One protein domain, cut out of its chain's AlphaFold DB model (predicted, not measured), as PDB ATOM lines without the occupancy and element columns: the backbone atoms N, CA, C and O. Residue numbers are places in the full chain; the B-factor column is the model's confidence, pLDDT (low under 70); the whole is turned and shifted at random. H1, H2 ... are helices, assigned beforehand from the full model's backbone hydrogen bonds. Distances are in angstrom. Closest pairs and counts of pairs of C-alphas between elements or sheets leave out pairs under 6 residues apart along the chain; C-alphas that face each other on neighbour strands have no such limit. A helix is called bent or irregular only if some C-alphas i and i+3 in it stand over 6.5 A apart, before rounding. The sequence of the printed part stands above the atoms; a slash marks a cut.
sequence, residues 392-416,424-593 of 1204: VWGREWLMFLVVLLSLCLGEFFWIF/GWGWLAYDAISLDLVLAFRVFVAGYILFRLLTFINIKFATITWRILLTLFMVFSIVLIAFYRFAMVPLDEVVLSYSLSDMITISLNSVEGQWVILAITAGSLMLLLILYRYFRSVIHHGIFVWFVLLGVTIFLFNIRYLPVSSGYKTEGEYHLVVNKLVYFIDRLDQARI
ATOM      1  N   VAL A 392      19.610  81.958 -73.204       88.75
ATOM      2  CA  VAL A 392      19.765  81.005 -74.316       88.75
ATOM      3  C   VAL A 392      19.119  79.670 -73.958       88.75
ATOM      4  O   VAL A 392      18.285  79.199 -74.720       88.75
ATOM      5  N   TRP A 393      19.408  79.113 -72.778       91.19
ATOM      6  CA  TRP A 393      18.773  77.879 -72.314       91.19
ATOM      7  C   TRP A 393      17.247  77.989 -72.268       91.19
ATOM      8  O   TRP A 393      16.562  77.129 -72.804       91.19
ATOM      9  N   GLY A 394      16.704  79.066 -71.696       88.56
ATOM     10  CA  GLY A 394      15.258  79.262 -71.615       88.56
ATOM     11  C   GLY A 394      14.578  79.275 -72.987       88.56
ATOM     12  O   GLY A 394      13.471  78.765 -73.116       88.56
ATOM     13  N   ARG A 395      15.247  79.795 -74.025       86.88
ATOM     14  CA  ARG A 395      14.753  79.737 -75.413       86.88
ATOM     15  C   ARG A 395      14.823  78.328 -75.992       86.88
ATOM     16  O   ARG A 395      13.861  77.876 -76.601       86.88
ATOM     17  N   GLU A 396      15.952  77.650 -75.810       89.00
ATOM     18  CA  GLU A 396      16.157  76.284 -76.301       89.00
ATOM     19  C   GLU A 396      15.215  75.277 -75.618       89.00
ATOM     20  O   GLU A 396      14.699  74.368 -76.267       89.00
ATOM     21  N   TRP A 397      14.910  75.484 -74.338       91.62
ATOM     22  CA  TRP A 397      13.901  74.723 -73.613       91.62
ATOM     23  C   TRP A 397      12.474  75.049 -74.059       91.62
ATOM     24  O   TRP A 397      11.659  74.144 -74.184       91.62
ATOM     25  N   LEU A 398      12.154  76.317 -74.335       87.44
ATOM     26  CA  LEU A 398      10.824  76.681 -74.826       87.44
ATOM     27  C   LEU A 398      10.540  76.047 -76.197       87.44
ATOM     28  O   LEU A 398       9.421  75.616 -76.450       87.44
ATOM     29  N   MET A 399      11.563  75.917 -77.051       86.56
ATOM     30  CA  MET A 399      11.457  75.124 -78.280       86.56
ATOM     31  C   MET A 399      11.179  73.647 -77.982       86.56
ATOM     32  O   MET A 399      10.289  73.077 -78.603       86.56
ATOM     33  N   PHE A 400      11.878  73.046 -77.012       90.38
ATOM     34  CA  PHE A 400      11.586  71.679 -76.568       90.38
ATOM     35  C   PHE A 400      10.141  71.529 -76.067       90.38
ATOM     36  O   PHE A 400       9.457  70.608 -76.495       90.38
ATOM     37  N   LEU A 401       9.645  72.459 -75.244       89.56
ATOM     38  CA  LEU A 401       8.266  72.442 -74.747       89.56
ATOM     39  C   LEU A 401       7.243  72.492 -75.892       89.56
ATOM     40  O   LEU A 401       6.280  71.734 -75.887       89.56
ATOM     41  N   VAL A 402       7.448  73.361 -76.885       85.81
ATOM     42  CA  VAL A 402       6.538  73.448 -78.037       85.81
ATOM     43  C   VAL A 402       6.589  72.186 -78.886       85.81
ATOM     44  O   VAL A 402       5.536  71.740 -79.324       85.81
ATOM     45  N   VAL A 403       7.767  71.588 -79.090       86.19
ATOM     46  CA  VAL A 403       7.888  70.300 -79.795       86.19
ATOM     47  C   VAL A 403       7.139  69.210 -79.038       86.19
ATOM     48  O   VAL A 403       6.331  68.516 -79.639       86.19
ATOM     49  N   LEU A 404       7.354  69.105 -77.726       90.50
ATOM     50  CA  LEU A 404       6.703  68.118 -76.870       90.50
ATOM     51  C   LEU A 404       5.171  68.223 -76.949       90.50
ATOM     52  O   LEU A 404       4.503  67.252 -77.291       90.50
ATOM     53  N   LEU A 405       4.619  69.426 -76.753       88.81
ATOM     54  CA  LEU A 405       3.171  69.650 -76.831       88.81
ATOM     55  C   LEU A 405       2.614  69.453 -78.247       88.81
ATOM     56  O   LEU A 405       1.499  68.963 -78.406       88.81
ATOM     57  N   SER A 406       3.380  69.810 -79.283       83.12
ATOM     58  CA  SER A 406       2.990  69.557 -80.677       83.12
ATOM     59  C   SER A 406       2.907  68.064 -80.983       83.12
ATOM     60  O   SER A 406       1.990  67.650 -81.683       83.12
ATOM     61  N   LEU A 407       3.837  67.260 -80.456       87.75
ATOM     62  CA  LEU A 407       3.821  65.803 -80.608       87.75
ATOM     63  C   LEU A 407       2.610  65.191 -79.899       87.75
ATOM     64  O   LEU A 407       1.904  64.402 -80.515       87.75
ATOM     65  N   CYS A 408       2.321  65.615 -78.665       89.00
ATOM     66  CA  CYS A 408       1.138  65.177 -77.919       89.00
ATOM     67  C   CYS A 408      -0.170  65.513 -78.664       89.00
ATOM     68  O   CYS A 408      -0.990  64.637 -78.922       89.00
ATOM     69  N   LEU A 409      -0.354  66.766 -79.100       86.81
ATOM     70  CA  LEU A 409      -1.551  67.159 -79.859       86.81
ATOM     71  C   LEU A 409      -1.637  66.458 -81.222       86.81
ATOM     72  O   LEU A 409      -2.729  66.093 -81.662       86.81
ATOM     73  N   GLY A 410      -0.494  66.263 -81.885       84.00
ATOM     74  CA  GLY A 410      -0.391  65.532 -83.143       84.00
ATOM     75  C   GLY A 410      -0.786  64.065 -82.997       84.00
ATOM     76  O   GLY A 410      -1.520  63.559 -83.841       84.00
ATOM     77  N   GLU A 411      -0.375  63.409 -81.909       88.69
ATOM     78  CA  GLU A 411      -0.804  62.053 -81.562       88.69
ATOM     79  C   GLU A 411      -2.329  61.982 -81.415       88.69
ATOM     80  O   GLU A 411      -2.966  61.198 -82.116       88.69
ATOM     81  N   PHE A 412      -2.933  62.841 -80.586       87.94
ATOM     82  CA  PHE A 412      -4.390  62.861 -80.391       87.94
ATOM     83  C   PHE A 412      -5.151  63.080 -81.704       87.94
ATOM     84  O   PHE A 412      -6.153  62.410 -81.962       87.94
ATOM     85  N   PHE A 413      -4.674  63.995 -82.553       83.38
ATOM     86  CA  PHE A 413      -5.271  64.231 -83.865       83.38
ATOM     87  C   PHE A 413      -5.142  63.009 -84.784       83.38
ATOM     88  O   PHE A 413      -6.099  62.649 -85.466       83.38
ATOM     89  N   TRP A 414      -3.981  62.352 -84.801       82.25
ATOM     90  CA  TRP A 414      -3.745  61.212 -85.683       82.25
ATOM     91  C   TRP A 414      -4.553  59.979 -85.268       82.25
ATOM     92  O   TRP A 414      -5.149  59.320 -86.124       82.25
ATOM     93  N   ILE A 415      -4.646  59.712 -83.963       82.50
ATOM     94  CA  ILE A 415      -5.500  58.652 -83.416       82.50
ATOM     95  C   ILE A 415      -6.974  58.948 -83.710       82.50
ATOM     96  O   ILE A 415      -7.679  58.067 -84.191       82.50
ATOM     97  N   PHE A 416      -7.429  60.196 -83.548       80.81
ATOM     98  CA  PHE A 416      -8.800  60.585 -83.897       80.81
ATOM     99  C   PHE A 416      -9.164  60.259 -85.353       80.81
ATOM    100  O   PHE A 416     -10.247  59.740 -85.601       80.81
ATOM    101  N   GLY A 424     -14.854  61.158 -73.060       81.88
ATOM    102  CA  GLY A 424     -14.106  61.976 -72.099       81.88
ATOM    103  C   GLY A 424     -12.672  62.311 -72.528       81.88
ATOM    104  O   GLY A 424     -11.895  62.759 -71.690       81.88
ATOM    105  N   TRP A 425     -12.334  62.167 -73.818       85.25
ATOM    106  CA  TRP A 425     -11.011  62.481 -74.379       85.25
ATOM    107  C   TRP A 425     -10.444  63.849 -73.975       85.25
ATOM    108  O   TRP A 425      -9.231  63.987 -73.877       85.25
ATOM    109  N   GLY A 426     -11.289  64.851 -73.705       85.06
ATOM    110  CA  GLY A 426     -10.837  66.169 -73.249       85.06
ATOM    111  C   GLY A 426     -10.096  66.122 -71.907       85.06
ATOM    112  O   GLY A 426      -9.101  66.821 -71.736       85.06
ATOM    113  N   TRP A 427     -10.530  65.257 -70.983       87.19
ATOM    114  CA  TRP A 427      -9.833  65.028 -69.713       87.19
ATOM    115  C   TRP A 427      -8.539  64.236 -69.913       87.19
ATOM    116  O   TRP A 427      -7.527  64.569 -69.308       87.19
ATOM    117  N   LEU A 428      -8.538  63.258 -70.820       89.94
ATOM    118  CA  LEU A 428      -7.331  62.497 -71.163       89.94
ATOM    119  C   LEU A 428      -6.264  63.392 -71.815       89.94
ATOM    120  O   LEU A 428      -5.092  63.317 -71.463       89.94
ATOM    121  N   ALA A 429      -6.667  64.292 -72.716       88.38
ATOM    122  CA  ALA A 429      -5.773  65.277 -73.317       88.38
ATOM    123  C   ALA A 429      -5.213  66.249 -72.267       88.38
ATOM    124  O   ALA A 429      -4.030  66.584 -72.300       88.38
ATOM    125  N   TYR A 430      -6.045  66.681 -71.313       89.56
ATOM    126  CA  TYR A 430      -5.597  67.497 -70.185       89.56
ATOM    127  C   TYR A 430      -4.539  66.776 -69.336       89.56
ATOM    128  O   TYR A 430      -3.513  67.380 -69.010       89.56
ATOM    129  N   ASP A 431      -4.755  65.499 -69.014       87.69
ATOM    130  CA  ASP A 431      -3.798  64.685 -68.261       87.69
ATOM    131  C   ASP A 431      -2.479  64.522 -69.024       87.69
ATOM    132  O   ASP A 431      -1.414  64.784 -68.461       87.69
ATOM    133  N   ALA A 432      -2.542  64.171 -70.313       89.81
ATOM    134  CA  ALA A 432      -1.366  63.996 -71.169       89.81
ATOM    135  C   ALA A 432      -0.518  65.278 -71.225       89.81
ATOM    136  O   ALA A 432       0.681  65.259 -70.938       89.81
ATOM    137  N   ILE A 433      -1.159  66.424 -71.483       89.19
ATOM    138  CA  ILE A 433      -0.504  67.740 -71.497       89.19
ATOM    139  C   ILE A 433       0.098  68.071 -70.125       89.19
ATOM    140  O   ILE A 433       1.201  68.613 -70.043       89.19
ATOM    141  N   SER A 434      -0.605  67.754 -69.037       86.38
ATOM    142  CA  SER A 434      -0.127  68.020 -67.676       86.38
ATOM    143  C   SER A 434       1.126  67.204 -67.340       86.38
ATOM    144  O   SER A 434       2.077  67.747 -66.771       86.38
ATOM    145  N   LEU A 435       1.170  65.929 -67.732       88.12
ATOM    146  CA  LEU A 435       2.333  65.054 -67.557       88.12
ATOM    147  C   LEU A 435       3.521  65.510 -68.412       88.12
ATOM    148  O   LEU A 435       4.645  65.590 -67.908       88.12
ATOM    149  N   ASP A 436       3.275  65.907 -69.661       90.88
ATOM    150  CA  ASP A 436       4.300  66.467 -70.547       90.88
ATOM    151  C   ASP A 436       4.849  67.803 -70.020       90.88
ATOM    152  O   ASP A 436       6.049  68.067 -70.113       90.88
ATOM    153  N   LEU A 437       4.026  68.636 -69.375       89.31
ATOM    154  CA  LEU A 437       4.506  69.835 -68.680       89.31
ATOM    155  C   LEU A 437       5.432  69.479 -67.508       89.31
ATOM    156  O   LEU A 437       6.488  70.099 -67.346       89.31
ATOM    157  N   VAL A 438       5.083  68.464 -66.710       85.75
ATOM    158  CA  VAL A 438       5.945  67.960 -65.626       85.75
ATOM    159  C   VAL A 438       7.274  67.447 -66.190       85.75
ATOM    160  O   VAL A 438       8.337  67.819 -65.679       85.75
ATOM    161  N   LEU A 439       7.236  66.651 -67.265       88.75
ATOM    162  CA  LEU A 439       8.424  66.186 -67.985       88.75
ATOM    163  C   LEU A 439       9.266  67.371 -68.473       88.75
ATOM    164  O   LEU A 439      10.477  67.410 -68.236       88.75
ATOM    165  N   ALA A 440       8.633  68.377 -69.077       90.06
ATOM    166  CA  ALA A 440       9.318  69.556 -69.573       90.06
ATOM    167  C   ALA A 440      10.063  70.295 -68.472       90.06
ATOM    168  O   ALA A 440      11.239  70.613 -68.643       90.06
ATOM    169  N   PHE A 441       9.452  70.516 -67.313       87.12
ATOM    170  CA  PHE A 441      10.132  71.173 -66.199       87.12
ATOM    171  C   PHE A 441      11.232  70.315 -65.551       87.12
ATOM    172  O   PHE A 441      12.225  70.869 -65.074       87.12
ATOM    173  N   ARG A 442      11.133  68.979 -65.587       84.62
ATOM    174  CA  ARG A 442      12.249  68.094 -65.198       84.62
ATOM    175  C   ARG A 442      13.434  68.252 -66.156       84.62
ATOM    176  O   ARG A 442      14.565  68.460 -65.708       84.62
ATOM    177  N   VAL A 443      13.164  68.258 -67.464       88.38
ATOM    178  CA  VAL A 443      14.165  68.521 -68.510       88.38
ATOM    179  C   VAL A 443      14.722  69.944 -68.400       88.38
ATOM    180  O   VAL A 443      15.914  70.135 -68.620       88.38
ATOM    181  N   PHE A 444      13.927  70.936 -67.980       87.62
ATOM    182  CA  PHE A 444      14.397  72.308 -67.758       87.62
ATOM    183  C   PHE A 444      15.557  72.359 -66.761       87.62
ATOM    184  O   PHE A 444      16.557  73.023 -67.019       87.62
ATOM    185  N   VAL A 445      15.435  71.661 -65.627       82.81
ATOM    186  CA  VAL A 445      16.451  71.674 -64.564       82.81
ATOM    187  C   VAL A 445      17.640  70.788 -64.924       82.81
ATOM    188  O   VAL A 445      18.778  71.261 -64.911       82.81
ATOM    189  N   ALA A 446      17.392  69.521 -65.269       83.06
ATOM    190  CA  ALA A 446      18.455  68.566 -65.586       83.06
ATOM    191  C   ALA A 446      19.218  68.971 -66.858       83.06
ATOM    192  O   ALA A 446      20.451  68.991 -66.885       83.06
ATOM    193  N   GLY A 447      18.482  69.391 -67.886       86.38
ATOM    194  CA  GLY A 447      19.032  69.891 -69.137       86.38
ATOM    195  C   GLY A 447      19.827  71.180 -68.953       86.38
ATOM    196  O   GLY A 447      20.873  71.316 -69.579       86.38
ATOM    197  N   TYR A 448      19.436  72.082 -68.039       88.56
ATOM    198  CA  TYR A 448      20.231  73.285 -67.763       88.56
ATOM    199  C   TYR A 448      21.616  72.947 -67.217       88.56
ATOM    200  O   TYR A 448      22.600  73.575 -67.611       88.56
ATOM    201  N   ILE A 449      21.701  71.957 -66.322       83.62
ATOM    202  CA  ILE A 449      22.973  71.499 -65.754       83.62
ATOM    203  C   ILE A 449      23.871  70.987 -66.883       83.62
ATOM    204  O   ILE A 449      24.997  71.468 -67.027       83.62
ATOM    205  N   LEU A 450      23.360  70.084 -67.727       84.50
ATOM    206  CA  LEU A 450      24.103  69.544 -68.867       84.50
ATOM    207  C   LEU A 450      24.511  70.645 -69.857       84.50
ATOM    208  O   LEU A 450      25.680  70.754 -70.226       84.50
ATOM    209  N   PHE A 451      23.575  71.517 -70.232       88.06
ATOM    210  CA  PHE A 451      23.820  72.648 -71.123       88.06
ATOM    211  C   PHE A 451      24.921  73.554 -70.567       88.06
ATOM    212  O   PHE A 451      25.833  73.959 -71.291       88.06
ATOM    213  N   ARG A 452      24.899  73.828 -69.254       85.81
ATOM    214  CA  ARG A 452      25.927  74.630 -68.587       85.81
ATOM    215  C   ARG A 452      27.292  73.948 -68.611       85.81
ATOM    216  O   ARG A 452      28.278  74.650 -68.838       85.81
ATOM    217  N   LEU A 453      27.372  72.629 -68.451       82.69
ATOM    218  CA  LEU A 453      28.632  71.894 -68.606       82.69
ATOM    219  C   LEU A 453      29.181  72.027 -70.035       82.69
ATOM    220  O   LEU A 453      30.349  72.357 -70.220       82.69
ATOM    221  N   LEU A 454      28.337  71.897 -71.059       84.06
ATOM    222  CA  LEU A 454      28.764  72.037 -72.458       84.06
ATOM    223  C   LEU A 454      29.262  73.452 -72.795       84.06
ATOM    224  O   LEU A 454      30.151  73.625 -73.632       84.06
ATOM    225  N   THR A 455      28.753  74.482 -72.109       86.25
ATOM    226  CA  THR A 455      29.251  75.855 -72.300       86.25
ATOM    227  C   THR A 455      30.690  76.082 -71.814       86.25
ATOM    228  O   THR A 455      31.234  77.147 -72.108       86.25
ATOM    229  N   PHE A 456      31.325  75.128 -71.112       78.62
ATOM    230  CA  PHE A 456      32.773  75.180 -70.858       78.62
ATOM    231  C   PHE A 456      33.590  75.122 -72.152       78.62
ATOM    232  O   PHE A 456      34.654  75.732 -72.212       78.62
ATOM    233  N   ILE A 457      33.077  74.442 -73.183       82.12
ATOM    234  CA  ILE A 457      33.675  74.420 -74.520       82.12
ATOM    235  C   ILE A 457      33.300  75.715 -75.249       82.12
ATOM    236  O   ILE A 457      34.149  76.556 -75.533       82.12
ATOM    237  N   ASN A 458      32.009  75.894 -75.549       86.56
ATOM    238  CA  ASN A 458      31.461  77.106 -76.162       86.56
ATOM    239  C   ASN A 458      29.925  77.098 -76.067       86.56
ATOM    240  O   ASN A 458      29.301  76.044 -76.176       86.56
ATOM    241  N   ILE A 459      29.290  78.269 -75.949       88.00
ATOM    242  CA  ILE A 459      27.825  78.392 -75.997       88.00
ATOM    243  C   ILE A 459      27.232  77.928 -77.335       88.00
ATOM    244  O   ILE A 459      26.190  77.285 -77.340       88.00
ATOM    245  N   LYS A 460      27.912  78.183 -78.463       89.50
ATOM    246  CA  LYS A 460      27.484  77.696 -79.783       89.50
ATOM    247  C   LYS A 460      27.485  76.173 -79.832       89.50
ATOM    248  O   LYS A 460      26.543  75.593 -80.354       89.50
ATOM    249  N   PHE A 461      28.520  75.551 -79.269       88.56
ATOM    250  CA  PHE A 461      28.623  74.097 -79.191       88.56
ATOM    251  C   PHE A 461      27.479  73.525 -78.350       88.56
ATOM    252  O   PHE A 461      26.728  72.704 -78.855       88.56
ATOM    253  N   ALA A 462      27.253  74.056 -77.142       89.56
ATOM    254  CA  ALA A 462      26.134  73.648 -76.289       89.56
ATOM    255  C   ALA A 462      24.769  73.767 -76.993       89.56
ATOM    256  O   ALA A 462      23.960  72.845 -76.931       89.56
ATOM    257  N   THR A 463      24.527  74.872 -77.708       90.31
ATOM    258  CA  THR A 463      23.305  75.074 -78.502       90.31
ATOM    259  C   THR A 463      23.175  74.067 -79.644       90.31
ATOM    260  O   THR A 463      22.099  73.512 -79.834       90.31
ATOM    261  N   ILE A 464      24.245  73.806 -80.399       88.38
ATOM    262  CA  ILE A 464      24.229  72.823 -81.493       88.38
ATOM    263  C   ILE A 464      23.962  71.420 -80.941       88.38
ATOM    264  O   ILE A 464      23.065  70.742 -81.433       88.38
ATOM    265  N   THR A 465      24.675  71.011 -79.890       88.00
ATOM    266  CA  THR A 465      24.478  69.713 -79.234       88.00
ATOM    267  C   THR A 465      23.044  69.554 -78.741       88.00
ATOM    268  O   THR A 465      22.417  68.538 -79.021       88.00
ATOM    269  N   TRP A 466      22.484  70.567 -78.071       91.44
ATOM    270  CA  TRP A 466      21.095  70.527 -77.611       91.44
ATOM    271  C   TRP A 466      20.098  70.355 -78.759       91.44
ATOM    272  O   TRP A 466      19.167  69.567 -78.656       91.44
ATOM    273  N   ARG A 467      20.304  71.051 -79.881       87.88
ATOM    274  CA  ARG A 467      19.431  70.933 -81.056       87.88
ATOM    275  C   ARG A 467      19.525  69.573 -81.728       87.88
ATOM    276  O   ARG A 467      18.503  69.072 -82.188       87.88
ATOM    277  N   ILE A 468      20.713  68.970 -81.764       85.94
ATOM    278  CA  ILE A 468      20.883  67.586 -82.225       85.94
ATOM    279  C   ILE A 468      20.076  66.651 -81.319       85.94
ATOM    280  O   ILE A 468      19.262  65.887 -81.825       85.94
ATOM    281  N   LEU A 469      20.219  66.771 -79.993       89.19
ATOM    282  CA  LEU A 469      19.455  65.969 -79.030       89.19
ATOM    283  C   LEU A 469      17.939  66.168 -79.177       89.19
ATOM    284  O   LEU A 469      17.202  65.190 -79.189       89.19
ATOM    285  N   LEU A 470      17.476  67.408 -79.352       87.94
ATOM    286  CA  LEU A 470      16.065  67.727 -79.599       87.94
ATOM    287  C   LEU A 470      15.553  67.102 -80.904       87.94
ATOM    288  O   LEU A 470      14.436  66.596 -80.949       87.94
ATOM    289  N   THR A 471      16.368  67.123 -81.961       81.56
ATOM    290  CA  THR A 471      16.013  66.517 -83.252       81.56
ATOM    291  C   THR A 471      15.909  64.999 -83.127       81.56
ATOM    292  O   THR A 471      14.936  64.423 -83.600       81.56
ATOM    293  N   LEU A 472      16.864  64.360 -82.442       84.25
ATOM    294  CA  LEU A 472      16.829  62.922 -82.166       84.25
ATOM    295  C   LEU A 472      15.612  62.539 -81.315       84.25
ATOM    296  O   LEU A 472      14.892  61.615 -81.676       84.25
ATOM    297  N   PHE A 473      15.342  63.289 -80.238       89.50
ATOM    298  CA  PHE A 473      14.154  63.126 -79.393       89.50
ATOM    299  C   PHE A 473      12.869  63.157 -80.225       89.50
ATOM    300  O   PHE A 473      12.010  62.289 -80.084       89.50
ATOM    301  N   MET A 474      12.748  64.144 -81.110       84.00
ATOM    302  CA  MET A 474      11.568  64.338 -81.942       84.00
ATOM    303  C   MET A 474      11.390  63.215 -82.969       84.00
ATOM    304  O   MET A 474      10.307  62.648 -83.045       84.00
ATOM    305  N   VAL A 475      12.442  62.866 -83.723       79.50
ATOM    306  CA  VAL A 475      12.401  61.773 -84.714       79.50
ATOM    307  C   VAL A 475      12.016  60.463 -84.041       79.50
ATOM    308  O   VAL A 475      11.114  59.772 -84.505       79.50
ATOM    309  N   PHE A 476      12.654  60.150 -82.917       82.12
ATOM    310  CA  PHE A 476      12.382  58.917 -82.197       82.12
ATOM    311  C   PHE A 476      10.961  58.900 -81.611       82.12
ATOM    312  O   PHE A 476      10.260  57.902 -81.740       82.12
ATOM    313  N   SER A 477      10.473  60.027 -81.082       87.75
ATOM    314  CA  SER A 477       9.081  60.146 -80.620       87.75
ATOM    315  C   SER A 477       8.069  59.949 -81.752       87.75
ATOM    316  O   SER A 477       7.062  59.282 -81.549       87.75
ATOM    317  N   ILE A 478       8.335  60.475 -82.954       80.94
ATOM    318  CA  ILE A 478       7.471  60.269 -84.129       80.94
ATOM    319  C   ILE A 478       7.413  58.788 -84.507       80.94
ATOM    320  O   ILE A 478       6.327  58.289 -84.785       80.94
ATOM    321  N   VAL A 479       8.550  58.083 -84.494       80.06
ATOM    322  CA  VAL A 479       8.595  56.636 -84.767       80.06
ATOM    323  C   VAL A 479       7.748  55.867 -83.753       80.06
ATOM    324  O   VAL A 479       6.935  55.034 -84.142       80.06
ATOM    325  N   LEU A 480       7.869  56.192 -82.463       85.44
ATOM    326  CA  LEU A 480       7.087  55.544 -81.409       85.44
ATOM    327  C   LEU A 480       5.585  55.862 -81.498       85.44
ATOM    328  O   LEU A 480       4.763  54.980 -81.266       85.44
ATOM    329  N   ILE A 481       5.209  57.092 -81.864       85.06
ATOM    330  CA  ILE A 481       3.805  57.469 -82.114       85.06
ATOM    331  C   ILE A 481       3.263  56.740 -83.348       85.06
ATOM    332  O   ILE A 481       2.131  56.262 -83.325       85.06
ATOM    333  N   ALA A 482       4.058  56.623 -84.414       77.38
ATOM    334  CA  ALA A 482       3.672  55.892 -85.618       77.38
ATOM    335  C   ALA A 482       3.456  54.400 -85.324       77.38
ATOM    336  O   ALA A 482       2.458  53.838 -85.770       77.38
ATOM    337  N   PHE A 483       4.333  53.792 -84.518       77.56
ATOM    338  CA  PHE A 483       4.135  52.435 -84.012       77.56
ATOM    339  C   PHE A 483       2.852  52.334 -83.180       77.56
ATOM    340  O   PHE A 483       2.011  51.487 -83.460       77.56
ATOM    341  N   TYR A 484       2.654  53.235 -82.209       82.38
ATOM    342  CA  TYR A 484       1.459  53.240 -81.361       82.38
ATOM    343  C   TYR A 484       0.163  53.374 -82.167       82.38
ATOM    344  O   TYR A 484      -0.815  52.703 -81.867       82.38
ATOM    345  N   ARG A 485       0.152  54.200 -83.218       78.75
ATOM    346  CA  ARG A 485      -0.994  54.333 -84.125       78.75
ATOM    347  C   ARG A 485      -1.349  53.003 -84.791       78.75
ATOM    348  O   ARG A 485      -2.526  52.727 -84.975       78.75
ATOM    349  N   PHE A 486      -0.352  52.219 -85.190       71.50
ATOM    350  CA  PHE A 486      -0.580  50.924 -85.827       71.50
ATOM    351  C   PHE A 486      -0.988  49.860 -84.801       71.50
ATOM    352  O   PHE A 486      -2.007  49.204 -84.968       71.50
ATOM    353  N   ALA A 487      -0.222  49.727 -83.717       69.88
ATOM    354  CA  ALA A 487      -0.369  48.639 -82.755       69.88
ATOM    355  C   ALA A 487      -1.427  48.889 -81.667       69.88
ATOM    356  O   ALA A 487      -1.786  47.966 -80.945       69.88
ATOM    357  N   MET A 488      -1.862  50.140 -81.470       74.38
ATOM    358  CA  MET A 488      -2.714  50.591 -80.355       74.38
ATOM    359  C   MET A 488      -2.166  50.263 -78.947       74.38
ATOM    360  O   MET A 488      -2.851  50.429 -77.934       74.38
ATOM    361  N   VAL A 489      -0.885  49.892 -78.875       78.62
ATOM    362  CA  VAL A 489      -0.086  49.645 -77.671       78.62
ATOM    363  C   VAL A 489       1.271  50.335 -77.863       78.62
ATOM    364  O   VAL A 489       1.841  50.243 -78.953       78.62
ATOM    365  N   PRO A 490       1.777  51.121 -76.891       85.56
ATOM    366  CA  PRO A 490       3.077  51.771 -77.021       85.56
ATOM    367  C   PRO A 490       4.196  50.729 -77.104       85.56
ATOM    368  O   PRO A 490       4.119  49.703 -76.436       85.56
ATOM    369  N   LEU A 491       5.248  51.008 -77.877       82.75
ATOM    370  CA  LEU A 491       6.417  50.128 -77.907       82.75
ATOM    371  C   LEU A 491       7.068  50.080 -76.517       82.75
ATOM    372  O   LEU A 491       7.230  51.119 -75.869       82.75
ATOM    373  N   ASP A 492       7.454  48.885 -76.094       83.56
ATOM    374  CA  ASP A 492       8.001  48.580 -74.774       83.56
ATOM    375  C   ASP A 492       9.219  47.643 -74.880       83.56
ATOM    376  O   ASP A 492       9.900  47.604 -75.912       83.56
ATOM    377  N   GLU A 493       9.536  46.920 -73.803       80.56
ATOM    378  CA  GLU A 493      10.643  45.969 -73.746       80.56
ATOM    379  C   GLU A 493      10.534  44.809 -74.741       80.56
ATOM    380  O   GLU A 493      11.545  44.147 -74.981       80.56
ATOM    381  N   VAL A 494       9.380  44.605 -75.393       75.56
ATOM    382  CA  VAL A 494       9.191  43.540 -76.388       75.56
ATOM    383  C   VAL A 494      10.232  43.590 -77.505       75.56
ATOM    384  O   VAL A 494      10.593  42.556 -78.063       75.56
ATOM    385  N   VAL A 495      10.774  44.774 -77.812       75.50
ATOM    386  CA  VAL A 495      11.838  44.942 -78.814       75.50
ATOM    387  C   VAL A 495      13.090  44.116 -78.494       75.50
ATOM    388  O   VAL A 495      13.841  43.773 -79.399       75.50
ATOM    389  N   LEU A 496      13.315  43.782 -77.219       71.38
ATOM    390  CA  LEU A 496      14.424  42.941 -76.770       71.38
ATOM    391  C   LEU A 496      14.142  41.442 -76.947       71.38
ATOM    392  O   LEU A 496      15.088  40.663 -76.984       71.38
ATOM    393  N   SER A 497      12.868  41.055 -77.063       65.31
ATOM    394  CA  SER A 497      12.439  39.655 -77.202       65.31
ATOM    395  C   SER A 497      12.422  39.159 -78.653       65.31
ATOM    396  O   SER A 497      12.450  37.957 -78.893       65.31
ATOM    397  N   TYR A 498      12.399  40.070 -79.632       66.00
ATOM    398  CA  TYR A 498      12.428  39.712 -81.050       66.00
ATOM    399  C   TYR A 498      13.860  39.586 -81.573       66.00
ATOM    400  O   TYR A 498      14.727  40.416 -81.284       66.00
ATOM    401  N   SER A 499      14.101  38.592 -82.430       65.31
ATOM    402  CA  SER A 499      15.359  38.514 -83.170       65.31
ATOM    403  C   SER A 499      15.474  39.668 -84.177       65.31
ATOM    404  O   SER A 499      14.478  40.249 -84.618       65.31
ATOM    405  N   LEU A 500      16.700  40.001 -84.601       57.16
ATOM    406  CA  LEU A 500      16.911  41.032 -85.625       57.16
ATOM    407  C   LEU A 500      16.193  40.686 -86.941       57.16
ATOM    408  O   LEU A 500      15.664  41.580 -87.598       57.16
ATOM    409  N   SER A 501      16.142  39.403 -87.304       56.75
ATOM    410  CA  SER A 501      15.380  38.915 -88.457       56.75
ATOM    411  C   SER A 501      13.880  39.130 -88.293       56.75
ATOM    412  O   SER A 501      13.255  39.623 -89.227       56.75
ATOM    413  N   ASP A 502      13.311  38.841 -87.119       62.34
ATOM    414  CA  ASP A 502      11.879  39.054 -86.871       62.34
ATOM    415  C   ASP A 502      11.542  40.539 -86.918       62.34
ATOM    416  O   ASP A 502      10.591  40.937 -87.585       62.34
ATOM    417  N   MET A 503      12.370  41.383 -86.294       64.25
ATOM    418  CA  MET A 503      12.205  42.835 -86.352       64.25
ATOM    419  C   MET A 503      12.246  43.359 -87.788       64.25
ATOM    420  O   MET A 503      11.445  44.224 -88.136       64.25
ATOM    421  N   ILE A 504      13.147  42.845 -88.633       57.72
ATOM    422  CA  ILE A 504      13.230  43.227 -90.049       57.72
ATOM    423  C   ILE A 504      11.985  42.759 -90.806       57.72
ATOM    424  O   ILE A 504      11.391  43.564 -91.518       57.72
ATOM    425  N   THR A 505      11.556  41.509 -90.632       58.19
ATOM    426  CA  THR A 505      10.357  40.959 -91.287       58.19
ATOM    427  C   THR A 505       9.101  41.729 -90.887       58.19
ATOM    428  O   THR A 505       8.341  42.162 -91.751       58.19
ATOM    429  N   ILE A 506       8.923  42.000 -89.589       62.50
ATOM    430  CA  ILE A 506       7.830  42.828 -89.070       62.50
ATOM    431  C   ILE A 506       7.915  44.234 -89.675       62.50
ATOM    432  O   ILE A 506       6.921  44.736 -90.187       62.50
ATOM    433  N   SER A 507       9.093  44.866 -89.674       57.12
ATOM    434  CA  SER A 507       9.278  46.249 -90.148       57.12
ATOM    435  C   SER A 507       9.074  46.417 -91.656       57.12
ATOM    436  O   SER A 507       8.515  47.421 -92.089       57.12
ATOM    437  N   LEU A 508       9.526  45.458 -92.469       54.03
ATOM    438  CA  LEU A 508       9.375  45.497 -93.926       54.03
ATOM    439  C   LEU A 508       7.917  45.307 -94.354       54.03
ATOM    440  O   LEU A 508       7.508  45.873 -95.365       54.03
ATOM    441  N   ASN A 509       7.138  44.574 -93.559       52.69
ATOM    442  CA  ASN A 509       5.756  44.229 -93.880       52.69
ATOM    443  C   ASN A 509       4.712  45.158 -93.229       52.69
ATOM    444  O   ASN A 509       3.532  45.045 -93.546       52.69
ATOM    445  N   SER A 510       5.109  46.078 -92.340       55.06
ATOM    446  CA  SER A 510       4.176  46.870 -91.510       55.06
ATOM    447  C   SER A 510       3.959  48.331 -91.930       55.06
ATOM    448  O   SER A 510       3.203  49.033 -91.261       55.06
ATOM    449  N   VAL A 511       4.582  48.842 -93.004       52.97
ATOM    450  CA  VAL A 511       4.603  50.305 -93.240       52.97
ATOM    451  C   VAL A 511       4.108  50.737 -94.622       52.97
ATOM    452  O   VAL A 511       4.891  51.040 -95.525       52.97
ATOM    453  N   GLU A 512       2.797  50.964 -94.725       51.94
ATOM    454  CA  GLU A 512       2.281  52.089 -95.511       51.94
ATOM    455  C   GLU A 512       2.603  53.409 -94.775       51.94
ATOM    456  O   GLU A 512       2.225  53.599 -93.619       51.94
ATOM    457  N   GLY A 513       3.287  54.360 -95.430       55.41
ATOM    458  CA  GLY A 513       3.434  55.731 -94.897       55.41
ATOM    459  C   GLY A 513       4.853  56.261 -94.658       55.41
ATOM    460  O   GLY A 513       5.003  57.286 -93.989       55.41
ATOM    461  N   GLN A 514       5.897  55.664 -95.244       56.91
ATOM    462  CA  GLN A 514       7.278  56.193 -95.178       56.91
ATOM    463  C   GLN A 514       7.379  57.680 -95.590       56.91
ATOM    464  O   GLN A 514       8.142  58.456 -95.012       56.91
ATOM    465  N   TRP A 515       6.531  58.117 -96.526       55.22
ATOM    466  CA  TRP A 515       6.429  59.513 -96.961       55.22
ATOM    467  C   TRP A 515       5.870  60.461 -95.892       55.22
ATOM    468  O   TRP A 515       6.259  61.626 -95.848       55.22
ATOM    469  N   VAL A 516       5.007  59.973 -94.994       57.47
ATOM    470  CA  VAL A 516       4.420  60.760 -93.898       57.47
ATOM    471  C   VAL A 516       5.472  61.040 -92.827       57.47
ATOM    472  O   VAL A 516       5.601  62.177 -92.382       57.47
ATOM    473  N   ILE A 517       6.302  60.051 -92.478       58.91
ATOM    474  CA  ILE A 517       7.405  60.220 -91.516       58.91
ATOM    475  C   ILE A 517       8.434  61.230 -92.048       58.91
ATOM    476  O   ILE A 517       8.861  62.132 -91.321       58.91
ATOM    477  N   LEU A 518       8.789  61.137 -93.335       58.38
ATOM    478  CA  LEU A 518       9.690  62.092 -93.989       58.38
ATOM    479  C   LEU A 518       9.089  63.508 -94.050       58.38
ATOM    480  O   LEU A 518       9.784  64.480 -93.743       58.38
ATOM    481  N   ALA A 519       7.798  63.639 -94.375       61.00
ATOM    482  CA  ALA A 519       7.100  64.925 -94.420       61.00
ATOM    483  C   ALA A 519       6.970  65.579 -93.033       61.00
ATOM    484  O   ALA A 519       7.222  66.778 -92.897       61.00
ATOM    485  N   ILE A 520       6.652  64.802 -91.992       62.94
ATOM    486  CA  ILE A 520       6.599  65.284 -90.604       62.94
ATOM    487  C   ILE A 520       7.998  65.702 -90.143       62.94
ATOM    488  O   ILE A 520       8.146  66.770 -89.547       62.94
ATOM    489  N   THR A 521       9.041  64.934 -90.467       58.38
ATOM    490  CA  THR A 521      10.429  65.275 -90.109       58.38
ATOM    491  C   THR A 521      10.868  66.592 -90.762       58.38
ATOM    492  O   THR A 521      11.400  67.477 -90.086       58.38
ATOM    493  N   ALA A 522      10.579  66.776 -92.055       62.38
ATOM    494  CA  ALA A 522      10.882  68.007 -92.783       62.38
ATOM    495  C   ALA A 522      10.066  69.214 -92.277       62.38
ATOM    496  O   ALA A 522      10.626  70.288 -92.034       62.38
ATOM    497  N   GLY A 523       8.759  69.038 -92.053       69.19
ATOM    498  CA  GLY A 523       7.878  70.070 -91.501       69.19
ATOM    499  C   GLY A 523       8.282  70.496 -90.087       69.19
ATOM    500  O   GLY A 523       8.255  71.681 -89.759       69.19
ATOM    501  N   SER A 524       8.754  69.554 -89.273       63.84
ATOM    502  CA  SER A 524       9.191  69.826 -87.903       63.84
ATOM    503  C   SER A 524      10.531  70.563 -87.846       63.84
ATOM    504  O   SER A 524      10.697  71.480 -87.041       63.84
ATOM    505  N   LEU A 525      11.471  70.254 -88.749       64.75
ATOM    506  CA  LEU A 525      12.690  71.053 -88.929       64.75
ATOM    507  C   LEU A 525      12.359  72.493 -89.353       64.75
ATOM    508  O   LEU A 525      12.963  73.443 -88.849       64.75
ATOM    509  N   MET A 526      11.360  72.676 -90.222       71.19
ATOM    510  CA  MET A 526      10.879  74.002 -90.621       71.19
ATOM    511  C   MET A 526      10.216  74.751 -89.453       71.19
ATOM    512  O   MET A 526      10.503  75.932 -89.240       71.19
ATOM    513  N   LEU A 527       9.401  74.069 -88.643       72.19
ATOM    514  CA  LEU A 527       8.793  74.624 -87.432       72.19
ATOM    515  C   LEU A 527       9.859  75.059 -86.414       72.19
ATOM    516  O   LEU A 527       9.802  76.182 -85.916       72.19
ATOM    517  N   LEU A 528      10.884  74.237 -86.164       69.25
ATOM    518  CA  LEU A 528      12.014  74.581 -85.291       69.25
ATOM    519  C   LEU A 528      12.741  75.856 -85.751       69.25
ATOM    520  O   LEU A 528      13.089  76.709 -84.928       69.25
ATOM    521  N   LEU A 529      12.925  76.036 -87.063       68.31
ATOM    522  CA  LEU A 529      13.523  77.247 -87.636       68.31
ATOM    523  C   LEU A 529      12.638  78.491 -87.445       68.31
ATOM    524  O   LEU A 529      13.166  79.579 -87.196       68.31
ATOM    525  N   ILE A 530      11.311  78.347 -87.528       76.88
ATOM    526  CA  ILE A 530      10.340  79.431 -87.301       76.88
ATOM    527  C   ILE A 530      10.297  79.816 -85.815       76.88
ATOM    528  O   ILE A 530      10.453  80.994 -85.472       76.88
ATOM    529  N   LEU A 531      10.162  78.832 -84.923       71.06
ATOM    530  CA  LEU A 531      10.100  79.033 -83.471       71.06
ATOM    531  C   LEU A 531      11.383  79.672 -82.925       71.06
ATOM    532  O   LEU A 531      11.316  80.568 -82.079       71.06
ATOM    533  N   TYR A 532      12.550  79.303 -83.466       69.06
ATOM    534  CA  TYR A 532      13.827  79.933 -83.125       69.06
ATOM    535  C   TYR A 532      13.833  81.451 -83.379       69.06
ATOM    536  O   TYR A 532      14.405  82.217 -82.596       69.06
ATOM    537  N   ARG A 533      13.184  81.914 -84.458       70.75
ATOM    538  CA  ARG A 533      13.088  83.350 -84.772       70.75
ATOM    539  C   ARG A 533      12.134  84.072 -83.819       70.75
ATOM    540  O   ARG A 533      12.439  85.194 -83.420       70.75
ATOM    541  N   TYR A 534      11.036  83.427 -83.431       74.31
ATOM    542  CA  TYR A 534       9.989  84.007 -82.587       74.31
ATOM    543  C   TYR A 534      10.394  84.120 -81.106       74.31
ATOM    544  O   TYR A 534      10.281  85.186 -80.505       74.31
ATOM    545  N   PHE A 535      10.966  83.068 -80.511       70.31
ATOM    546  CA  PHE A 535      11.271  83.046 -79.071       70.31
ATOM    547  C   PHE A 535      12.493  83.869 -78.649       70.31
ATOM    548  O   PHE A 535      12.801  83.984 -77.459       70.31
ATOM    549  N   ARG A 536      13.172  84.525 -79.597       65.31
ATOM    550  CA  ARG A 536      14.278  85.443 -79.307       65.31
ATOM    551  C   ARG A 536      13.859  86.599 -78.378       65.31
ATOM    552  O   ARG A 536      14.720  87.107 -77.660       65.31
ATOM    553  N   SER A 537      12.582  86.985 -78.342       61.44
ATOM    554  CA  SER A 537      12.071  88.134 -77.569       61.44
ATOM    555  C   SER A 537      11.324  87.796 -76.267       61.44
ATOM    556  O   SER A 537      11.091  88.710 -75.487       61.44
ATOM    557  N   VAL A 538      10.970  86.529 -75.999       69.19
ATOM    558  CA  VAL A 538       9.978  86.171 -74.953       69.19
ATOM    559  C   VAL A 538      10.583  85.939 -73.558       69.19
ATOM    560  O   VAL A 538       9.972  86.271 -72.547       69.19
ATOM    561  N   ILE A 539      11.789  85.370 -73.471       71.88
ATOM    562  CA  ILE A 539      12.400  85.024 -72.179       71.88
ATOM    563  C   ILE A 539      13.253  86.185 -71.654       71.88
ATOM    564  O   ILE A 539      14.175  86.656 -72.327       71.88
ATOM    565  N   HIS A 540      12.983  86.594 -70.412       76.38
ATOM    566  CA  HIS A 540      13.791  87.532 -69.628       76.38
ATOM    567  C   HIS A 540      14.197  86.911 -68.282       76.38
ATOM    568  O   HIS A 540      13.601  85.938 -67.822       76.38
ATOM    569  N   HIS A 541      15.216  87.479 -67.628       69.56
ATOM    570  CA  HIS A 541      15.847  86.879 -66.443       69.56
ATOM    571  C   HIS A 541      14.867  86.610 -65.286       69.56
ATOM    572  O   HIS A 541      15.002  85.604 -64.597       69.56
ATOM    573  N   GLY A 542      13.870  87.476 -65.070       67.62
ATOM    574  CA  GLY A 542      12.868  87.276 -64.014       67.62
ATOM    575  C   GLY A 542      12.026  86.011 -64.216       67.62
ATOM    576  O   GLY A 542      11.862  85.230 -63.286       67.62
ATOM    577  N   ILE A 543      11.564  85.767 -65.447       73.31
ATOM    578  CA  ILE A 543      10.769  84.581 -65.812       73.31
ATOM    579  C   ILE A 543      11.614  83.308 -65.689       73.31
ATOM    580  O   ILE A 543      11.149  82.299 -65.167       73.31
ATOM    581  N   PHE A 544      12.887  83.370 -66.094       76.19
ATOM    582  CA  PHE A 544      13.811  82.243 -65.971       76.19
ATOM    583  C   PHE A 544      13.967  81.768 -64.520       76.19
ATOM    584  O   PHE A 544      13.927  80.570 -64.255       76.19
ATOM    585  N   VAL A 545      14.116  82.701 -63.573       70.69
ATOM    586  CA  VAL A 545      14.236  82.368 -62.144       70.69
ATOM    587  C   VAL A 545      12.980  81.652 -61.646       70.69
ATOM    588  O   VAL A 545      13.099  80.658 -60.935       70.69
ATOM    589  N   TRP A 546      11.790  82.088 -62.067       72.75
ATOM    590  CA  TRP A 546      10.540  81.401 -61.730       72.75
ATOM    591  C   TRP A 546      10.459  79.989 -62.313       72.75
ATOM    592  O   TRP A 546      10.048  79.077 -61.601       72.75
ATOM    593  N   PHE A 547      10.911  79.768 -63.551       81.00
ATOM    594  CA  PHE A 547      10.976  78.421 -64.134       81.00
ATOM    595  C   PHE A 547      11.969  77.514 -63.408       81.00
ATOM    596  O   PHE A 547      11.682  76.335 -63.221       81.00
ATOM    597  N   VAL A 548      13.101  78.050 -62.937       74.38
ATOM    598  CA  VAL A 548      14.043  77.284 -62.103       74.38
ATOM    599  C   VAL A 548      13.381  76.908 -60.783       74.38
ATOM    600  O   VAL A 548      13.450  75.750 -60.392       74.38
ATOM    601  N   LEU A 549      12.718  77.852 -60.109       68.94
ATOM    602  CA  LEU A 549      12.026  77.581 -58.847       68.94
ATOM    603  C   LEU A 549      10.916  76.540 -59.026       68.94
ATOM    604  O   LEU A 549      10.829  75.610 -58.228       68.94
ATOM    605  N   LEU A 550      10.113  76.654 -60.085       73.00
ATOM    606  CA  LEU A 550       9.045  75.705 -60.395       73.00
ATOM    607  C   LEU A 550       9.601  74.326 -60.771       73.00
ATOM    608  O   LEU A 550       9.158  73.325 -60.219       73.00
ATOM    609  N   GLY A 551      10.610  74.257 -61.639       72.56
ATOM    610  CA  GLY A 551      11.237  72.995 -62.030       72.56
ATOM    611  C   GLY A 551      11.946  72.305 -60.867       72.56
ATOM    612  O   GLY A 551      11.811  71.096 -60.697       72.56
ATOM    613  N   VAL A 552      12.640  73.065 -60.014       68.75
ATOM    614  CA  VAL A 552      13.227  72.541 -58.774       68.75
ATOM    615  C   VAL A 552      12.124  72.072 -57.838       68.75
ATOM    616  O   VAL A 552      12.266  71.004 -57.271       68.75
ATOM    617  N   THR A 553      11.005  72.788 -57.717       66.06
ATOM    618  CA  THR A 553       9.844  72.345 -56.927       66.06
ATOM    619  C   THR A 553       9.292  71.020 -57.459       66.06
ATOM    620  O   THR A 553       9.157  70.073 -56.697       66.06
ATOM    621  N   ILE A 554       9.060  70.894 -58.765       66.44
ATOM    622  CA  ILE A 554       8.572  69.661 -59.408       66.44
ATOM    623  C   ILE A 554       9.539  68.488 -59.186       66.44
ATOM    624  O   ILE A 554       9.119  67.389 -58.818       66.44
ATOM    625  N   PHE A 555      10.841  68.732 -59.363       64.00
ATOM    626  CA  PHE A 555      11.893  67.756 -59.087       64.00
ATOM    627  C   PHE A 555      11.946  67.407 -57.593       64.00
ATOM    628  O   PHE A 555      12.160  66.251 -57.223       64.00
ATOM    629  N   LEU A 556      11.714  68.401 -56.728       56.59
ATOM    630  CA  LEU A 556      11.745  68.226 -55.289       56.59
ATOM    631  C   LEU A 556      10.542  67.418 -54.787       56.59
ATOM    632  O   LEU A 556      10.705  66.519 -53.984       56.59
ATOM    633  N   PHE A 557       9.340  67.646 -55.296       51.81
ATOM    634  CA  PHE A 557       8.151  66.899 -54.875       51.81
ATOM    635  C   PHE A 557       7.971  65.559 -55.609       51.81
ATOM    636  O   PHE A 557       6.974  64.878 -55.397       51.81
ATOM    637  N   ASN A 558       8.932  65.170 -56.460       64.31
ATOM    638  CA  ASN A 558       8.900  63.961 -57.288       64.31
ATOM    639  C   ASN A 558       7.549  63.747 -57.996       64.31
ATOM    640  O   ASN A 558       7.036  62.630 -58.061       64.31
ATOM    641  N   ILE A 559       6.968  64.826 -58.526       66.56
ATOM    642  CA  ILE A 559       5.671  64.763 -59.210       66.56
ATOM    643  C   ILE A 559       5.805  63.810 -60.395       66.56
ATOM    644  O   ILE A 559       6.708  63.987 -61.219       66.56
ATOM    645  N   ARG A 560       4.963  62.773 -60.443       68.62
ATOM    646  CA  ARG A 560       5.053  61.723 -61.462       68.62
ATOM    647  C   ARG A 560       4.832  62.317 -62.857       68.62
ATOM    648  O   ARG A 560       4.003  63.201 -63.031       68.62
ATOM    649  N   TYR A 561       5.611  61.838 -63.821       77.00
ATOM    650  CA  TYR A 561       5.522  62.185 -65.247       77.00
ATOM    651  C   TYR A 561       5.074  60.979 -66.094       77.00
ATOM    652  O   TYR A 561       4.822  61.129 -67.282       77.00
ATOM    653  N   LEU A 562       4.924  59.814 -65.454       81.75
ATOM    654  CA  LEU A 562       4.112  58.690 -65.910       81.75
ATOM    655  C   LEU A 562       2.942  58.520 -64.926       81.75
ATOM    656  O   LEU A 562       3.170  58.545 -63.708       81.75
ATOM    657  N   PRO A 563       1.697  58.400 -65.404       81.69
ATOM    658  CA  PRO A 563       0.539  58.232 -64.547       81.69
ATOM    659  C   PRO A 563       0.420  56.778 -64.065       81.69
ATOM    660  O   PRO A 563       1.112  55.888 -64.546       81.69
ATOM    661  N   VAL A 564      -0.460  56.533 -63.091       76.88
ATOM    662  CA  VAL A 564      -0.764  55.169 -62.623       76.88
ATOM    663  C   VAL A 564      -1.871  54.591 -63.492       76.88
ATOM    664  O   VAL A 564      -2.938  55.197 -63.590       76.88
ATOM    665  N   SER A 565      -1.649  53.418 -64.083       77.38
ATOM    666  CA  SER A 565      -2.608  52.794 -65.004       77.38
ATOM    667  C   SER A 565      -3.972  52.509 -64.356       77.38
ATOM    668  O   SER A 565      -5.000  52.694 -65.007       77.38
ATOM    669  N   SER A 566      -4.026  52.190 -63.053       72.38
ATOM    670  CA  SER A 566      -5.281  51.996 -62.293       72.38
ATOM    671  C   SER A 566      -6.214  53.216 -62.219       72.38
ATOM    672  O   SER A 566      -7.362  53.072 -61.772       72.38
ATOM    673  N   GLY A 567      -5.732  54.403 -62.610       79.94
ATOM    674  CA  GLY A 567      -6.514  55.637 -62.705       79.94
ATOM    675  C   GLY A 567      -7.405  55.727 -63.949       79.94
ATOM    676  O   GLY A 567      -8.310  56.559 -63.969       79.94
ATOM    677  N   TYR A 568      -7.193  54.865 -64.949       81.69
ATOM    678  CA  TYR A 568      -7.915  54.871 -66.228       81.69
ATOM    679  C   TYR A 568      -8.865  53.672 -66.348       81.69
ATOM    680  O   TYR A 568      -8.665  52.630 -65.714       81.69
ATOM    681  N   LYS A 569      -9.938  53.803 -67.142       76.38
ATOM    682  CA  LYS A 569     -10.964  52.751 -67.252       76.38
ATOM    683  C   LYS A 569     -10.450  51.569 -68.060       76.38
ATOM    684  O   LYS A 569     -10.611  50.420 -67.638       76.38
ATOM    685  N   THR A 570      -9.812  51.865 -69.189       74.81
ATOM    686  CA  THR A 570      -9.238  50.884 -70.113       74.81
ATOM    687  C   THR A 570      -7.745  51.133 -70.305       74.81
ATOM    688  O   THR A 570      -7.245  52.234 -70.074       74.81
ATOM    689  N   GLU A 571      -7.021  50.113 -70.759       76.50
ATOM    690  CA  GLU A 571      -5.603  50.259 -71.107       76.50
ATOM    691  C   GLU A 571      -5.396  51.193 -72.294       76.50
ATOM    692  O   GLU A 571      -4.446  51.963 -72.292       76.50
ATOM    693  N   GLY A 572      -6.329  51.220 -73.251       79.88
ATOM    694  CA  GLY A 572      -6.294  52.188 -74.348       79.88
ATOM    695  C   GLY A 572      -6.352  53.643 -73.864       79.88
ATOM    696  O   GLY A 572      -5.655  54.492 -74.412       79.88
ATOM    697  N   GLU A 573      -7.126  53.944 -72.811       85.81
ATOM    698  CA  GLU A 573      -7.129  55.282 -72.197       85.81
ATOM    699  C   GLU A 573      -5.775  55.610 -71.551       85.81
ATOM    700  O   GLU A 573      -5.249  56.698 -71.773       85.81
ATOM    701  N   TYR A 574      -5.187  54.671 -70.802       87.50
ATOM    702  CA  TYR A 574      -3.853  54.839 -70.212       87.50
ATOM    703  C   TYR A 574      -2.782  55.040 -71.292       87.50
ATOM    704  O   TYR A 574      -2.017  56.003 -71.240       87.50
ATOM    705  N   HIS A 575      -2.763  54.172 -72.306       89.25
ATOM    706  CA  HIS A 575      -1.819  54.233 -73.412       89.25
ATOM    707  C   HIS A 575      -1.931  55.547 -74.176       89.25
ATOM    708  O   HIS A 575      -0.900  56.110 -74.519       89.25
ATOM    709  N   LEU A 576      -3.134  56.085 -74.383       89.88
ATOM    710  CA  LEU A 576      -3.329  57.380 -75.038       89.88
ATOM    711  C   LEU A 576      -2.751  58.559 -74.232       89.88
ATOM    712  O   LEU A 576      -2.383  59.572 -74.818       89.88
ATOM    713  N   VAL A 577      -2.677  58.447 -72.902       92.06
ATOM    714  CA  VAL A 577      -2.205  59.528 -72.022       92.06
ATOM    715  C   VAL A 577      -0.685  59.517 -71.822       92.06
ATOM    716  O   VAL A 577      -0.088  60.574 -71.608       92.06
ATOM    717  N   VAL A 578      -0.038  58.350 -71.870       92.50
ATOM    718  CA  VAL A 578       1.410  58.250 -71.629       92.50
ATOM    719  C   VAL A 578       2.244  58.799 -72.784       92.50
ATOM    720  O   VAL A 578       2.005  58.513 -73.956       92.50
ATOM    721  N   ASN A 579       3.321  59.508 -72.442       93.38
ATOM    722  CA  ASN A 579       4.340  59.894 -73.409       93.38
ATOM    723  C   ASN A 579       5.107  58.648 -73.891       93.38
ATOM    724  O   ASN A 579       5.779  57.997 -73.088       93.38
ATOM    725  N   LYS A 580       5.043  58.325 -75.192       92.44
ATOM    726  CA  LYS A 580       5.584  57.059 -75.737       92.44
ATOM    727  C   LYS A 580       7.070  56.866 -75.500       92.44
ATOM    728  O   LYS A 580       7.497  55.755 -75.219       92.44
ATOM    729  N   LEU A 581       7.859  57.935 -75.605       90.81
ATOM    730  CA  LEU A 581       9.299  57.846 -75.389       90.81
ATOM    731  C   LEU A 581       9.621  57.594 -73.921       90.81
ATOM    732  O   LEU A 581      10.463  56.760 -73.600       90.81
ATOM    733  N   VAL A 582       8.938  58.298 -73.023       90.69
ATOM    734  CA  VAL A 582       9.112  58.065 -71.591       90.69
ATOM    735  C   VAL A 582       8.685  56.650 -71.218       90.69
ATOM    736  O   VAL A 582       9.420  55.984 -70.498       90.69
ATOM    737  N   TYR A 583       7.533  56.202 -71.720       90.19
ATOM    738  CA  TYR A 583       7.032  54.851 -71.505       90.19
ATOM    739  C   TYR A 583       8.044  53.807 -71.990       90.19
ATOM    740  O   TYR A 583       8.448  52.953 -71.213       90.19
ATOM    741  N   PHE A 584       8.545  53.937 -73.221       89.12
ATOM    742  CA  PHE A 584       9.547  53.033 -73.786       89.12
ATOM    743  C   PHE A 584      10.832  52.963 -72.942       89.12
ATOM    744  O   PHE A 584      11.331  51.878 -72.658       89.12
ATOM    745  N   ILE A 585      11.362  54.107 -72.493       86.44
ATOM    746  CA  ILE A 585      12.572  54.142 -71.653       86.44
ATOM    747  C   ILE A 585      12.323  53.498 -70.284       86.44
ATOM    748  O   ILE A 585      13.172  52.747 -69.808       86.44
ATOM    749  N   ASP A 586      11.189  53.800 -69.651       83.38
ATOM    750  CA  ASP A 586      10.806  53.242 -68.348       83.38
ATOM    751  C   ASP A 586      10.665  51.716 -68.415       83.38
ATOM    752  O   ASP A 586      11.198  51.000 -67.571       83.38
ATOM    753  N   ARG A 587      10.040  51.220 -69.482       81.19
ATOM    754  CA  ARG A 587       9.886  49.795 -69.777       81.19
ATOM    755  C   ARG A 587      11.211  49.070 -70.006       81.19
ATOM    756  O   ARG A 587      11.456  48.035 -69.391       81.19
ATOM    757  N   LEU A 588      12.127  49.661 -70.772       79.00
ATOM    758  CA  LEU A 588      13.478  49.113 -70.933       79.00
ATOM    759  C   LEU A 588      14.275  49.081 -69.617       79.00
ATOM    760  O   LEU A 588      15.007  48.121 -69.369       79.00
ATOM    761  N   ASP A 589      14.157  50.112 -68.773       73.62
ATOM    762  CA  ASP A 589      14.831  50.143 -67.465       73.62
ATOM    763  C   ASP A 589      14.256  49.071 -66.526       73.62
ATOM    764  O   ASP A 589      15.013  48.344 -65.881       73.62
ATOM    765  N   GLN A 590      12.930  48.897 -66.514       67.31
ATOM    766  CA  GLN A 590      12.259  47.841 -65.749       67.31
ATOM    767  C   GLN A 590      12.687  46.441 -66.200       67.31
ATOM    768  O   GLN A 590      13.063  45.630 -65.354       67.31
ATOM    769  N   ALA A 591      12.724  46.168 -67.508       63.38
ATOM    770  CA  ALA A 591      13.184  44.884 -68.043       63.38
ATOM    771  C   ALA A 591      14.654  44.588 -67.678       63.38
ATOM    772  O   ALA A 591      15.022  43.467 -67.307       63.38
ATOM    773  N   ARG A 592      15.513  45.614 -67.697       65.69
ATOM    774  CA  ARG A 592      16.904  45.500 -67.237       65.69
ATOM    775  C   ARG A 592      17.007  45.193 -65.737       65.69
ATOM    776  O   ARG A 592      17.884  44.437 -65.329       65.69
ATOM    777  N   ILE A 593      16.157  45.790 -64.905       59.53
ATOM    778  CA  ILE A 593      16.135  45.505 -63.463       59.53
ATOM    779  C   ILE A 593      15.634  44.076 -63.215       59.53
ATOM    780  O   ILE A 593      16.251  43.344 -62.441       59.53
TER     781      ILE A 593
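AT A GLANCE: This is residues 392 to 416 and 424 to 593 of the 1204 residues of an uncharacterized protein of Bacteroidales bacterium (UniProt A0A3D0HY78). Four long helices, H2, H1, H3 and H6, make an up-and-down bundle, each running against the one before it in the chain. H7 crosses H2, H9 starts on H3 with residues 580 to 581 and runs away from it about perpendicular, H8 packs on residues 428 to 432 of H2, and H5 touches no helix. The printed part has 195 residues with nine named helices, H1 to H9 in order, and no named strand: all helix. It is compact, radius of gyration of the C-alphas 17.8 A, spanning 49 by 36 by 35 A.

IN THESE COORDINATES: Find C-alpha 425 at (-11.011, 62.481, -74.379); from there H2 runs 41.0 A to residue 454, with a kink of 31 degrees near residue 446. H1, residues 392 to 416, spans 36.4 A from (19.765, 81.005, -74.316). H3, residues 459 to 487, spans 41.5 A; H6, residues 514 to 537, spans 36.8 A and is only just irregular, C-alphas 534 and 537 being 6.8 A apart. Then look for H4 at 493 to 496, H5 at 500 to 509, H7 at 541 to 556, H8 at 571 to 577 and H9 at 580 to 593.

HOW THE PARTS SIT: Each pair of residues named here with a distance is the pair of closest C-alphas of two helices that touch. H2 touches H1 at Ala 440 and Leu 401, 6.0 A, a shallow tilt of 28 degrees, opposite ways. Residues 451 to 454 of H2 alone touch H3, a hairpin: Leu 454 and Ala 462, 4.9 A. Residues 438 to 445 alone touch H7: Phe 441 and Gly 551, 4.7 A, only just about perpendicular at 72 degrees. H8 touches H2 at Val 577 and Ala 432, 4.6 A. Residues 471 to 479 of H3 alone touch H6: Val 475 and Thr 521, 6.7 A. H9, with residues 580 to 581 alone, touches H3: Leu 581 and Ser 477, 5.7 A, about perpendicular at 88 degrees. H4 touches H9 at Glu 493 and Leu 588, 5.1 A. Every O i to N i+4 pair is within hydrogen-bond range in H1, H2, H3, H5, H7, H8 and H9, and 17 of 20 in H6; H4 is too short for one.

THE WHOLE: The C-alphas farthest apart, Ser 501 and Gly 542, are 54.2 A apart. Residues 417 to 423 are not printed; C-alphas 416 and 424 stand 13.0 A apart across the cut. The link from H7 to H8 is long. Look for low pLDDT, under 70, in 52 residues, among them 497 to 525.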